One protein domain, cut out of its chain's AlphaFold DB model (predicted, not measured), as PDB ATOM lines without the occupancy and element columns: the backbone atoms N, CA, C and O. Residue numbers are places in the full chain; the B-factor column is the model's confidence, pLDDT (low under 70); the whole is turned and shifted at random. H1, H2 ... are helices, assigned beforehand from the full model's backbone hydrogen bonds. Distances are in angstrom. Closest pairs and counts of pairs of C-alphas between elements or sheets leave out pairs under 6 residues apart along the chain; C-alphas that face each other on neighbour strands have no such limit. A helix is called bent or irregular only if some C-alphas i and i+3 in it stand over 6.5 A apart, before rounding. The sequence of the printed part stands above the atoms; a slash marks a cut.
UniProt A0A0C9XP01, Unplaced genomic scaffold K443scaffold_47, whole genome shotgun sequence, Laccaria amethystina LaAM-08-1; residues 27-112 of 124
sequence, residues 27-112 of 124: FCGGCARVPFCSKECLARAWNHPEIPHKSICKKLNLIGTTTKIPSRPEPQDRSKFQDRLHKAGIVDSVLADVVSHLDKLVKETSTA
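Overview. This is residues 27 to 112 of the 124 residues of an uncharacterized protein of Laccaria amethystina LaAM-08-1 (UniProt A0A0C9XP01). Helix H2 lies along one edge of a small helical body, the long helix H4 crosses it at a steep tilt, and H1 and H3 stand about perpendicular to H2 at its two opposite ends, H1 near its first residues and H3 packed on its last ones. H3 makes one end of the long axis, H1 and the last residues of H4 lie toward the other, and the unnamed residues 27 to 38 lead to H1. The printed part has 86 residues with four named helices, in the order H1, H2, H3, H4 along the chain, and no named strand; the class is all helix, with 55 residues in the helices. The whole is compact, with a radius of gyration of the C-alphas of 13.4 A, and its outline is elongated, with spans of 36 by 22 by 21 A.

Arrangement. The longest helix is H4, residues 92 to 111, and the one helix it touches is H2, residues 54 to 67. Their closest C-alphas are those of Ile 56 and Val 98, 6.1 A apart. The two run opposite ways at a steep tilt of 56 degrees, and their centres are 13.9 A apart. H2 touches H4 with residues 56 to 60 alone, and H4 touches H2 with residues 94 to 101 alone. Farther along H2, residues 63 to 67 alone touch H3, residues 75 to 87, and H3 touches H2 with residues 81 to 85 alone. The closest C-alphas of H2 and H3 are those of Thr 67 and Arg 84, 5.4 A apart, and the lines of the two helices are about perpendicular, at 89 degrees. H1, residues 39 to 46, touches no helix but is near H2. The two are close but not clearly touching, with one pair of C-alphas within 8 A, those of Trp 46 and Lys 54, 5.4 A apart. The lines of H1 and H2 are about perpendicular, at 85 degrees. H1 is apart from H3 and from H4, and H3 and H4 are apart although they follow each other in the chain. In H1 and H4 every O i to N i+4 pair is within hydrogen-bond range; in H2 8 of 10 such pairs are, and in H3 7 of 9.

Along the chain. H4 has 20 residues, Asp 92 to Thr 111, and measures 28.5 A from first to last C-alpha, from (32.506, 19.486, 3.949) to (40.140, 37.955, 24.247). H2, Lys 54 to Thr 67, has 14 residues and is 20.6 A long. It is irregular: C-alphas 55 and 58 are 7.5 A apart, against about 5 A in a regular helix. H3, Pro 75 to Lys 87, has 13 residues and is 19.9 A long. It too is irregular, with C-alphas 76 and 79 8.2 A apart. H1, Lys 39 to Trp 46, has 8 residues and is 10.3 A long, beginning at C-alpha 39 at (18.954, 31.259, 29.809).

Size, cuts and confidence. The two C-alphas farthest apart are those of Lys 87 and Ala 112, at 37.9 A. The first and last printed C-alphas, of Phe 27 and Ala 112, are 21.8 A apart. The printed part runs from residue 27 to residue 112 of a chain of 124 residues and has no cut. The link from H3 to H4 is tight, with 4 residues, and those from H1 to H2 and from H2 to H3 are short, with 7 residues each; no link is long. The longest stretch with no named element is residues 27 to 38, whose C-alphas lie 6 to 18 A from the mean of the C-alphas. The mean pLDDT of the printed part is 82.0. In this predicted model 15 printed residues are under 70: residues 71 to 80, residue 82 and residues 109 to 112. The mean pLDDT is 95 for H1 and 69 for H3.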
ATOM      1  N   PHE A  27      22.457  22.329  28.546       89.38
ATOM      2  CA  PHE A  27      22.734  22.278  27.117       89.38
ATOM      3  C   PHE A  27      21.635  22.992  26.328       89.38
ATOM      4  O   PHE A  27      20.481  23.045  26.750       89.38
ATOM      5  N   CYS A  28      21.992  23.526  25.159       92.50
ATOM      6  CA  CYS A  28      21.014  24.051  24.210       92.50
ATOM      7  C   CYS A  28      19.951  22.989  23.887       92.50
ATOM      8  O   CYS A  28      20.301  21.916  23.403       92.50
ATOM      9  N   GLY A  29      18.667  23.301  24.076       91.19
ATOM     10  CA  GLY A  29      17.575  22.362  23.788       91.19
ATOM     11  C   GLY A  29      17.441  21.978  22.307       91.19
ATOM     12  O   GLY A  29      16.861  20.946  22.002       91.19
ATOM     13  N   GLY A  30      17.996  22.776  21.385       92.81
ATOM     14  CA  GLY A  30      17.961  22.486  19.948       92.81
ATOM     15  C   GLY A  30      19.056  21.518  19.494       92.81
ATOM     16  O   GLY A  30      18.780  20.506  18.857       92.81
ATOM     17  N   CYS A  31      20.322  21.818  19.798       91.25
ATOM     18  CA  CYS A  31      21.441  20.981  19.350       91.25
ATOM     19  C   CYS A  31      21.916  19.957  20.387       91.25
ATOM     20  O   CYS A  31      22.558  18.981  20.012       91.25
ATOM     21  N   ALA A  32      21.644  20.182  21.674       88.50
ATOM     22  CA  ALA A  32      22.153  19.402  22.801       88.50
ATOM     23  C   ALA A  32      23.693  19.285  22.864       88.50
ATOM     24  O   ALA A  32      24.206  18.382  23.522       88.50
ATOM     25  N   ARG A  33      24.444  20.171  22.187       86.25
ATOM     26  CA  ARG A  33      25.920  20.104  22.093       86.25
ATOM     27  C   ARG A  33      26.665  21.133  22.920       86.25
ATOM     28  O   ARG A  33      27.753  20.840  23.397       86.25
ATOM     29  N   VAL A  34      26.101  22.322  23.082       87.56
ATOM     30  CA  VAL A  34      26.804  23.438  23.722       87.56
ATOM     31  C   VAL A  34      26.176  23.778  25.076       87.56
ATOM     32  O   VAL A  34      24.942  23.857  25.153       87.56
ATOM     33  N   PRO A  35      26.982  23.945  26.139       89.25
ATOM     34  CA  PRO A  35      26.487  24.280  27.470       89.25
ATOM     35  C   PRO A  35      26.361  25.797  27.683       89.25
ATOM     36  O   PRO A  35      27.204  26.584  27.257       89.25
ATOM     37  N   PHE A  36      25.335  26.215  28.418       90.81
ATOM     38  CA  PHE A  36      25.135  27.592  28.864       90.81
ATOM     39  C   PHE A  36      24.925  27.636  30.371       90.81
ATOM     40  O   PHE A  36      24.157  26.847  30.933       90.81
ATOM     41  N   CYS A  37      25.575  28.595  31.029       91.88
ATOM     42  CA  CYS A  37      25.370  28.790  32.457       91.88
ATOM     43  C   CYS A  37      23.951  29.297  32.751       91.88
ATOM     44  O   CYS A  37      23.401  28.978  33.798       91.88
ATOM     45  N   SER A  38      23.302  30.034  31.851       92.38
ATOM     46  CA  SER A  38      21.961  30.568  32.097       92.38
ATOM     47  C   SER A  38      21.153  30.745  30.811       92.38
ATOM     48  O   SER A  38      21.702  30.679  29.703       92.38
ATOM     49  N   LYS A  39      19.842  30.978  30.950       94.31
ATOM     50  CA  LYS A  39      18.954  31.259  29.809       94.31
ATOM     51  C   LYS A  39      19.319  32.582  29.128       94.31
ATOM     52  O   LYS A  39      19.237  32.681  27.910       94.31
ATOM     53  N   GLU A  40      19.799  33.557  29.890       95.38
ATOM     54  CA  GLU A  40      20.254  34.861  29.401       95.38
ATOM     55  C   GLU A  40      21.514  34.702  28.540       95.38
ATOM     56  O   GLU A  40      21.624  35.294  27.468       95.38
ATOM     57  N   CYS A  41      22.446  33.840  28.959       94.75
ATOM     58  CA  CYS A  41      23.619  33.484  28.161       94.75
ATOM     59  C   CYS A  41      23.246  32.768  26.861       94.75
ATOM     60  O   CYS A  41      23.813  33.085  25.816       94.75
ATOM     61  N   LEU A  42      22.265  31.861  26.889       95.06
ATOM     62  CA  LEU A  42      21.730  31.271  25.662       95.06
ATOM     63  C   LEU A  42      21.123  32.348  24.746       95.06
ATOM     64  O   LEU A  42      21.445  32.377  23.562       95.06
ATOM     65  N   ALA A  43      20.290  33.251  25.273       95.94
ATOM     66  CA  ALA A  43      19.647  34.306  24.487       95.94
ATOM     67  C   ALA A  43      20.664  35.273  23.850       95.94
ATOM     68  O   ALA A  43      20.546  35.616  22.672       95.94
ATOM     69  N   ARG A  44      21.702  35.660  24.599       95.06
ATOM     70  CA  ARG A  44      22.813  36.482  24.098       95.06
ATOM     71  C   ARG A  44      23.601  35.767  23.008       95.06
ATOM     72  O   ARG A  44      23.840  36.351  21.959       95.06
ATOM     73  N   ALA A  45      23.959  34.501  23.217       94.50
ATOM     74  CA  ALA A  45      24.637  33.707  22.195       94.50
ATOM     75  C   ALA A  45      23.770  33.534  20.942       94.50
ATOM     76  O   ALA A  45      24.274  33.570  19.825       94.50
ATOM     77  N   TRP A  46      22.457  33.363  21.109       96.56
ATOM     78  CA  TRP A  46      21.508  33.194  20.010       96.56
ATOM     79  C   TRP A  46      21.433  34.422  19.098       96.56
ATOM     80  O   TRP A  46      21.390  34.279  17.873       96.56
ATOM     81  N   ASN A  47      21.446  35.613  19.700       95.62
ATOM     82  CA  ASN A  47      21.281  36.900  19.023       95.62
ATOM     83  C   ASN A  47      22.588  37.682  18.840       95.62
ATOM     84  O   ASN A  47      22.538  38.857  18.486       95.62
ATOM     85  N   HIS A  48      23.744  37.061  19.074       93.94
ATOM     86  CA  HIS A  48      25.025  37.743  18.937       93.94
ATOM     87  C   HIS A  48      25.203  38.295  17.510       93.94
ATOM     88  O   HIS A  48      24.946  37.557  16.559       93.94
ATOM     89  N   PRO A  49      25.666  39.545  17.330       92.00
ATOM     90  CA  PRO A  49      25.748  40.169  16.007       92.00
ATOM     91  C   PRO A  49      26.654  39.398  15.035       92.00
ATOM     92  O   PRO A  49      26.262  39.143  13.901       92.00
ATOM     93  N   GLU A  50      27.832  38.969  15.493       90.69
ATOM     94  CA  GLU A  50      28.839  38.353  14.610       90.69
ATOM     95  C   GLU A  50      28.893  36.817  14.658       90.69
ATOM     96  O   GLU A  50      29.119  36.157  13.643       90.69
ATOM     97  N   ILE A  51      28.666  36.228  15.836       92.12
ATOM     98  CA  ILE A  51      28.727  34.783  16.086       92.12
ATOM     99  C   ILE A  51      27.420  34.243  16.691       92.12
ATOM    100  O   ILE A  51      27.418  33.667  17.780       92.12
ATOM    101  N   PRO A  52      26.273  34.397  16.004       95.06
ATOM    102  CA  PRO A  52      24.993  33.951  16.538       95.06
ATOM    103  C   PRO A  52      24.887  32.419  16.536       95.06
ATOM    104  O   PRO A  52      24.972  31.788  15.478       95.06
ATOM    105  N   HIS A  53      24.613  31.796  17.685       94.81
ATOM    106  CA  HIS A  53      24.466  30.337  17.816       94.81
ATOM    107  C   HIS A  53      23.414  29.755  16.856       94.81
ATOM    108  O   HIS A  53      23.582  28.648  16.338       94.81
ATOM    109  N   LYS A  54      22.351  30.511  16.547       95.31
ATOM    110  CA  LYS A  54      21.292  30.085  15.618       95.31
ATOM    111  C   LYS A  54      21.823  29.692  14.230       95.31
ATOM    112  O   LYS A  54      21.237  28.821  13.595       95.31
ATOM    113  N   SER A  55      22.953  30.268  13.797       93.94
ATOM    114  CA  SER A  55      23.594  29.971  12.502       93.94
ATOM    115  C   SER A  55      24.169  28.550  12.407       93.94
ATOM    116  O   SER A  55      24.276  27.996  11.310       93.94
ATOM    117  N   ILE A  56      24.498  27.940  13.551       93.00
ATOM    118  CA  ILE A  56      25.095  26.600  13.626       93.00
ATOM    119  C   ILE A  56      24.258  25.591  14.412       93.00
ATOM    120  O   ILE A  56      24.521  24.397  14.319       93.00
ATOM    121  N   CYS A  57      23.238  26.018  15.165       94.69
ATOM    122  CA  CYS A  57      22.450  25.128  16.024       94.69
ATOM    123  C   CYS A  57      21.883  23.922  15.255       94.69
ATOM    124  O   CYS A  57      22.042  22.781  15.688       94.69
ATOM    125  N   LYS A  58      21.274  24.150  14.083       93.81
ATOM    126  CA  LYS A  58      20.745  23.062  13.239       93.81
ATOM    127  C   LYS A  58      21.852  22.154  12.689       93.81
ATOM    128  O   LYS A  58      21.675  20.944  12.655       93.81
ATOM    129  N   LYS A  59      23.005  22.724  12.321       91.25
ATOM    130  CA  LYS A  59      24.171  21.977  11.813       91.25
ATOM    131  C   LYS A  59      24.760  21.069  12.893       91.25
ATOM    132  O   LYS A  59      25.031  19.903  12.639       91.25
ATOM    133  N   LEU A  60      24.874  21.572  14.123       89.56
ATOM    134  CA  LEU A  60      25.305  20.789  15.282       89.56
ATOM    135  C   LEU A  60      24.326  19.663  15.629       89.56
ATOM    136  O   LEU A  60      24.764  18.569  15.984       89.56
ATOM    137  N   ASN A  61      23.016  19.920  15.532       90.06
ATOM    138  CA  ASN A  61      22.005  18.877  15.705       90.06
ATOM    139  C   ASN A  61      22.179  17.782  14.639       90.06
ATOM    140  O   ASN A  61      22.351  16.626  15.012       90.06
ATOM    141  N   LEU A  62      22.260  18.168  13.359       87.94
ATOM    142  CA  LEU A  62      22.458  17.259  12.226       87.94
ATOM    143  C   LEU A  62      23.708  16.390  12.396       87.94
ATOM    144  O   LEU A  62      23.626  15.168  12.318       87.94
ATOM    145  N   ILE A  63      24.860  17.002  12.690       84.62
ATOM    146  CA  ILE A  63      26.101  16.263  12.964       84.62
ATOM    147  C   ILE A  63      25.862  15.247  14.078       84.62
ATOM    148  O   ILE A  63      26.218  14.078  13.948       84.62
ATOM    149  N   GLY A  64      25.224  15.681  15.161       83.56
ATOM    150  CA  GLY A  64      24.953  14.850  16.315       83.56
ATOM    151  C   GLY A  64      24.058  13.644  16.041       83.56
ATOM    152  O   GLY A  64      24.375  12.536  16.476       83.56
ATOM    153  N   THR A  65      22.952  13.855  15.331       85.56
ATOM    154  CA  THR A  65      21.978  12.806  15.014       85.56
ATOM    155  C   THR A  65      22.538  11.815  14.004       85.56
ATOM    156  O   THR A  65      22.394  10.609  14.196       85.56
ATOM    157  N   THR A  66      23.233  12.291  12.968       83.19
ATOM    158  CA  THR A  66      23.686  11.417  11.878       83.19
ATOM    159  C   THR A  66      24.918  10.604  12.267       83.19
ATOM    160  O   THR A  66      25.016   9.426  11.937       83.19
ATOM    161  N   THR A  67      25.839  11.180  13.045       77.50
ATOM    162  CA  THR A  67      27.041  10.458  13.506       77.50
ATOM    163  C   THR A  67      26.797   9.584  14.740       77.50
ATOM    164  O   THR A  67      27.686   8.824  15.144       77.50
ATOM    165  N   LYS A  68      25.615   9.708  15.369       79.81
ATOM    166  CA  LYS A  68      25.271   9.098  16.666       79.81
ATOM    167  C   LYS A  68      26.332   9.357  17.738       79.81
ATOM    168  O   LYS A  68      26.585   8.523  18.605       79.81
ATOM    169  N   ILE A  69      27.009  10.498  17.652       72.12
ATOM    170  CA  ILE A  69      28.024  10.870  18.627       72.12
ATOM    171  C   ILE A  69      27.313  11.371  19.874       72.12
ATOM    172  O   ILE A  69      26.435  12.230  19.751       72.12
ATOM    173  N   PRO A  70      27.657  10.880  21.074       70.81
ATOM    174  CA  PRO A  70      27.080  11.417  22.299       70.81
ATOM    175  C   PRO A  70      27.398  12.909  22.420       70.81
ATOM    176  O   PRO A  70      28.406  13.381  21.897       70.81
ATOM    177  N   SER A  71      26.550  13.676  23.107       66.06
ATOM    178  CA  SER A  71      26.794  15.109  23.351       66.06
ATOM    179  C   SER A  71      28.147  15.387  24.002       66.06
ATOM    180  O   SER A  71      28.689  16.467  23.808       66.06
ATOM    181  N   ARG A  72      28.690  14.393  24.716       64.62
ATOM    182  CA  ARG A  72      30.045  14.358  25.261       64.62
ATOM    183  C   ARG A  72      30.845  13.228  24.589       64.62
ATOM    184  O   ARG A  72      30.821  12.105  25.087       64.62
ATOM    185  N   PRO A  73      31.486  13.485  23.441       62.78
ATOM    186  CA  PRO A  73      32.382  12.523  22.801       62.78
ATOM    187  C   PRO A  73      33.670  12.327  23.609       62.78
ATOM    188  O   PRO A  73      34.171  13.277  24.211       62.78
ATOM    189  N   GLU A  74      34.239  11.123  23.584       60.69
ATOM    190  CA  GLU A  74      35.572  10.889  24.144       60.69
ATOM    191  C   GLU A  74      36.667  11.444  23.207       60.69
ATOM    192  O   GLU A  74      36.540  11.335  21.981       60.69
ATOM    193  N   PRO A  75      37.762  12.026  23.740       58.25
ATOM    194  CA  PRO A  75      38.828  12.633  22.929       58.25
ATOM    195  C   PRO A  75      39.479  11.683  21.911       58.25
ATOM    196  O   PRO A  75      39.927  12.121  20.850       58.25
ATOM    197  N   GLN A  76      39.510  10.386  22.224       57.78
ATOM    198  CA  GLN A  76      40.150   9.333  21.429       57.78
ATOM    199  C   GLN A  76      39.432   8.968  20.121       57.78
ATOM    200  O   GLN A  76      40.004   8.287  19.274       57.78
ATOM    201  N   ASP A  77      38.217   9.462  19.881       60.56
ATOM    202  CA  ASP A  77      37.422   9.072  18.711       60.56
ATOM    203  C   ASP A  77      37.627   9.973  17.475       60.56
ATOM    204  O   ASP A  77      36.746  10.068  16.621       60.56
ATOM    205  N   ARG A  78      38.787  10.635  17.323       63.22
ATOM    206  CA  ARG A  78      39.023  11.599  16.223       63.22
ATOM    207  C   ARG A  78      38.898  10.976  14.825       63.22
ATOM    208  O   ARG A  78      38.166  11.518  14.002       63.22
ATOM    209  N   SER A  79      39.586   9.864  14.557       66.00
ATOM    210  CA  SER A  79      39.517   9.190  13.246       66.00
ATOM    211  C   SER A  79      38.125   8.593  13.017       66.00
ATOM    212  O   SER A  79      37.506   8.842  11.986       66.00
ATOM    213  N   LYS A  80      37.555   7.936  14.038       69.94
ATOM    214  CA  LYS A  80      36.188   7.400  13.973       69.94
ATOM    215  C   LYS A  80      35.146   8.489  13.718       69.94
ATOM    216  O   LYS A  80      34.117   8.212  13.108       69.94
ATOM    217  N   PHE A  81      35.367   9.713  14.196       70.25
ATOM    218  CA  PHE A  81      34.484  10.844  13.935       70.25
ATOM    219  C   PHE A  81      34.518  11.259  12.466       70.25
ATOM    220  O   PHE A  81      33.454  11.388  11.865       70.25
ATOM    221  N   GLN A  82      35.709  11.413  11.884       69.94
ATOM    222  CA  GLN A  82      35.856  11.731  10.459       69.94
ATOM    223  C   GLN A  82      35.206  10.652   9.585       69.94
ATOM    224  O   GLN A  82      34.393  10.975   8.721       69.94
ATOM    225  N   ASP A  83      35.431   9.375   9.901       74.19
ATOM    226  CA  ASP A  83      34.797   8.263   9.188       74.19
ATOM    227  C   ASP A  83      33.266   8.302   9.287       74.19
ATOM    228  O   ASP A  83      32.564   8.033   8.311       74.19
ATOM    229  N   ARG A  84      32.724   8.644  10.464       75.38
ATOM    230  CA  ARG A  84      31.274   8.786  10.669       75.38
ATOM    231  C   ARG A  84      30.700   9.966   9.896       75.38
ATOM    232  O   ARG A  84      29.595   9.831   9.389       75.38
ATOM    233  N   LEU A  85      31.411  11.090   9.802       76.31
ATOM    234  CA  LEU A  85      30.985  12.248   9.011       76.31
ATOM    235  C   LEU A  85      30.938  11.913   7.516       76.31
ATOM    236  O   LEU A  85      29.924  12.177   6.870       76.31
ATOM    237  N   HIS A  86      31.983  11.259   6.997       74.62
ATOM    238  CA  HIS A  86      32.038  10.827   5.600       74.62
ATOM    239  C   HIS A  86      30.943   9.802   5.277       74.62
ATOM    240  O   HIS A  86      30.195   9.979   4.320       74.62
ATOM    241  N   LYS A  87      30.774   8.764   6.112       78.12
ATOM    242  CA  LYS A  87      29.701   7.761   5.946       78.12
ATOM    243  C   LYS A  87      28.299   8.363   6.039       78.12
ATOM    244  O   LYS A  87      27.372   7.855   5.420       78.12
ATOM    245  N   ALA A  88      28.143   9.425   6.823       75.06
ATOM    246  CA  ALA A  88      26.895  10.156   6.990       75.06
ATOM    247  C   ALA A  88      26.546  11.065   5.799       75.06
ATOM    248  O   ALA A  88      25.467  11.657   5.806       75.06
ATOM    249  N   GLY A  89      27.447  11.225   4.822       74.69
ATOM    250  CA  GLY A  89      27.263  12.171   3.721       74.69
ATOM    251  C   GLY A  89      27.172  13.622   4.196       74.69
ATOM    252  O   GLY A  89      26.561  14.453   3.525       74.69
ATOM    253  N   ILE A  90      27.731  13.937   5.371       76.31
ATOM    254  CA  ILE A  90      27.802  15.321   5.836       76.31
ATOM    255  C   ILE A  90      28.843  16.023   4.978       76.31
ATOM    256  O   ILE A  90      30.029  15.722   5.052       76.31
ATOM    257  N   VAL A  91      28.359  16.951   4.160       75.12
ATOM    258  CA  VAL A  91      29.176  17.728   3.234       75.12
ATOM    259  C   VAL A  91      30.203  18.581   3.977       75.12
ATOM    260  O   VAL A  91      29.908  19.160   5.028       75.12
ATOM    261  N   ASP A  92      31.389  18.718   3.387       75.94
ATOM    262  CA  ASP A  92      32.506  19.486   3.949       75.94
ATOM    263  C   ASP A  92      32.120  20.932   4.289       75.94
ATOM    264  O   ASP A  92      32.617  21.500   5.260       75.94
ATOM    265  N   SER A  93      31.167  21.515   3.556       77.12
ATOM    266  CA  SER A  93      30.660  22.868   3.809       77.12
ATOM    267  C   SER A  93      29.946  23.010   5.159       77.12
ATOM    268  O   SER A  93      30.122  24.015   5.845       77.12
ATOM    269  N   VAL A  94      29.193  21.995   5.604       82.25
ATOM    270  CA  VAL A  94      28.543  22.007   6.927       82.25
ATOM    271  C   VAL A  94      29.593  21.979   8.031       82.25
ATOM    272  O   VAL A  94      29.452  22.679   9.037       82.25
ATOM    273  N   LEU A  95      30.646  21.181   7.846       80.56
ATOM    274  CA  LEU A  95      31.742  21.105   8.801       80.56
ATOM    275  C   LEU A  95      32.535  22.417   8.832       80.56
ATOM    276  O   LEU A  95      32.796  22.928   9.919       80.56
ATOM    277  N   ALA A  96      32.851  22.989   7.668       81.06
ATOM    278  CA  ALA A  96      33.567  24.256   7.543       81.06
ATOM    279  C   ALA A  96      32.834  25.407   8.249       81.06
ATOM    280  O   ALA A  96      33.453  26.163   8.999       81.06
ATOM    281  N   ASP A  97      31.509  25.492   8.097       85.69
ATOM    282  CA  ASP A  97      30.689  26.492   8.787       85.69
ATOM    283  C   ASP A  97      30.759  26.353  10.312       85.69
ATOM    284  O   ASP A  97      30.863  27.346  11.038       85.69
ATOM    285  N   VAL A  98      30.684  25.116  10.813       86.25
ATOM    286  CA  VAL A  98      30.765  24.842  12.251       86.25
ATOM    287  C   VAL A  98      32.158  25.178  12.773       86.25
ATOM    288  O   VAL A  98      32.260  25.880  13.775       86.25
ATOM    289  N   VAL A  99      33.219  24.739  12.093       84.56
ATOM    290  CA  VAL A  99      34.610  25.030  12.478       84.56
ATOM    291  C   VAL A  99      34.862  26.536  12.491       84.56
ATOM    292  O   VAL A  99      35.296  27.065  13.511       84.56
ATOM    293  N   SER A 100      34.478  27.252  11.430       86.25
ATOM    294  CA  SER A 100      34.638  28.708  11.346       86.25
ATOM    295  C   SER A 100      33.926  29.438  12.488       86.25
ATOM    296  O   SER A 100      34.480  30.360  13.091       86.25
ATOM    297  N   HIS A 101      32.707  29.017  12.833       88.56
ATOM    298  CA  HIS A 101      31.982  29.587  13.966       88.56
ATOM    299  C   HIS A 101      32.699  29.326  15.295       88.56
ATOM    300  O   HIS A 101      32.818  30.234  16.119       88.56
ATOM    301  N   LEU A 102      33.167  28.095  15.513       84.62
ATOM    302  CA  LEU A 102      33.885  27.724  16.729       84.62
ATOM    303  C   LEU A 102      35.180  28.524  16.874       84.62
ATOM    304  O   LEU A 102      35.426  29.047  17.956       84.62
ATOM    305  N   ASP A 103      35.948  28.704  15.802       83.81
ATOM    306  CA  ASP A 103      37.189  29.482  15.827       83.81
ATOM    307  C   ASP A 103      36.945  30.946  16.206       83.81
ATOM    308  O   ASP A 103      37.669  31.510  17.029       83.81
ATOM    309  N   LYS A 104      35.895  31.570  15.654       86.06
ATOM    310  CA  LYS A 104      35.509  32.939  16.029       86.06
ATOM    311  C   LYS A 104      35.081  33.020  17.492       86.06
ATOM    312  O   LYS A 104      35.506  33.924  18.205       86.06
ATOM    313  N   LEU A 105      34.292  32.052  17.960       83.69
ATOM    314  CA  LEU A 105      33.880  31.991  19.358       83.69
ATOM    315  C   LEU A 105      35.081  31.819  20.294       83.69
ATOM    316  O   LEU A 105      35.135  32.464  21.340       83.69
ATOM    317  N   VAL A 106      36.048  30.969  19.937       78.81
ATOM    318  CA  VAL A 106      37.293  30.803  20.697       78.81
ATOM    319  C   VAL A 106      38.044  32.118  20.777       78.81
ATOM    320  O   VAL A 106      38.409  32.510  21.876       78.81
ATOM    321  N   LYS A 107      38.203  32.840  19.666       79.00
ATOM    322  CA  LYS A 107      38.853  34.156  19.671       79.00
ATOM    323  C   LYS A 107      38.145  35.128  20.610       79.00
ATOM    324  O   LYS A 107      38.776  35.607  21.538       79.00
ATOM    325  N   GLU A 108      36.837  35.323  20.464       77.12
ATOM    326  CA  GLU A 108      36.052  36.237  21.313       77.12
ATOM    327  C   GLU A 108      36.154  35.925  22.810       77.12
ATOM    328  O   GLU A 108      36.298  36.792  23.670       77.12
ATOM    329  N   THR A 109      36.116  34.643  23.142       67.69
ATOM    330  CA  THR A 109      36.181  34.192  24.534       67.69
ATOM    331  C   THR A 109      37.605  34.154  25.097       67.69
ATOM    332  O   THR A 109      37.763  34.303  26.306       67.69
ATOM    333  N   SER A 110      38.632  33.995  24.259       60.72
ATOM    334  CA  SER A 110      40.045  34.114  24.640       60.72
ATOM    335  C   SER A 110      40.465  35.573  24.813       60.72
ATOM    336  O   SER A 110      41.219  35.876  25.727       60.72
ATOM    337  N   THR A 111      39.927  36.511  24.029       56.12
ATOM    338  CA  THR A 111      40.140  37.955  24.247       56.12
ATOM    339  C   THR A 111      39.551  38.405  25.587       56.12
ATOM    340  O   THR A 111      40.104  39.265  26.268       56.12
ATOM    341  N   ALA A 112      38.459  37.767  26.020       49.38
ATOM    342  CA  ALA A 112      37.890  37.979  27.344       49.38
ATOM    343  C   ALA A 112      38.752  37.388  28.479       49.38
ATOM    344  O   ALA A 112      38.564  37.777  29.624       49.38
TER     345      ALA A 112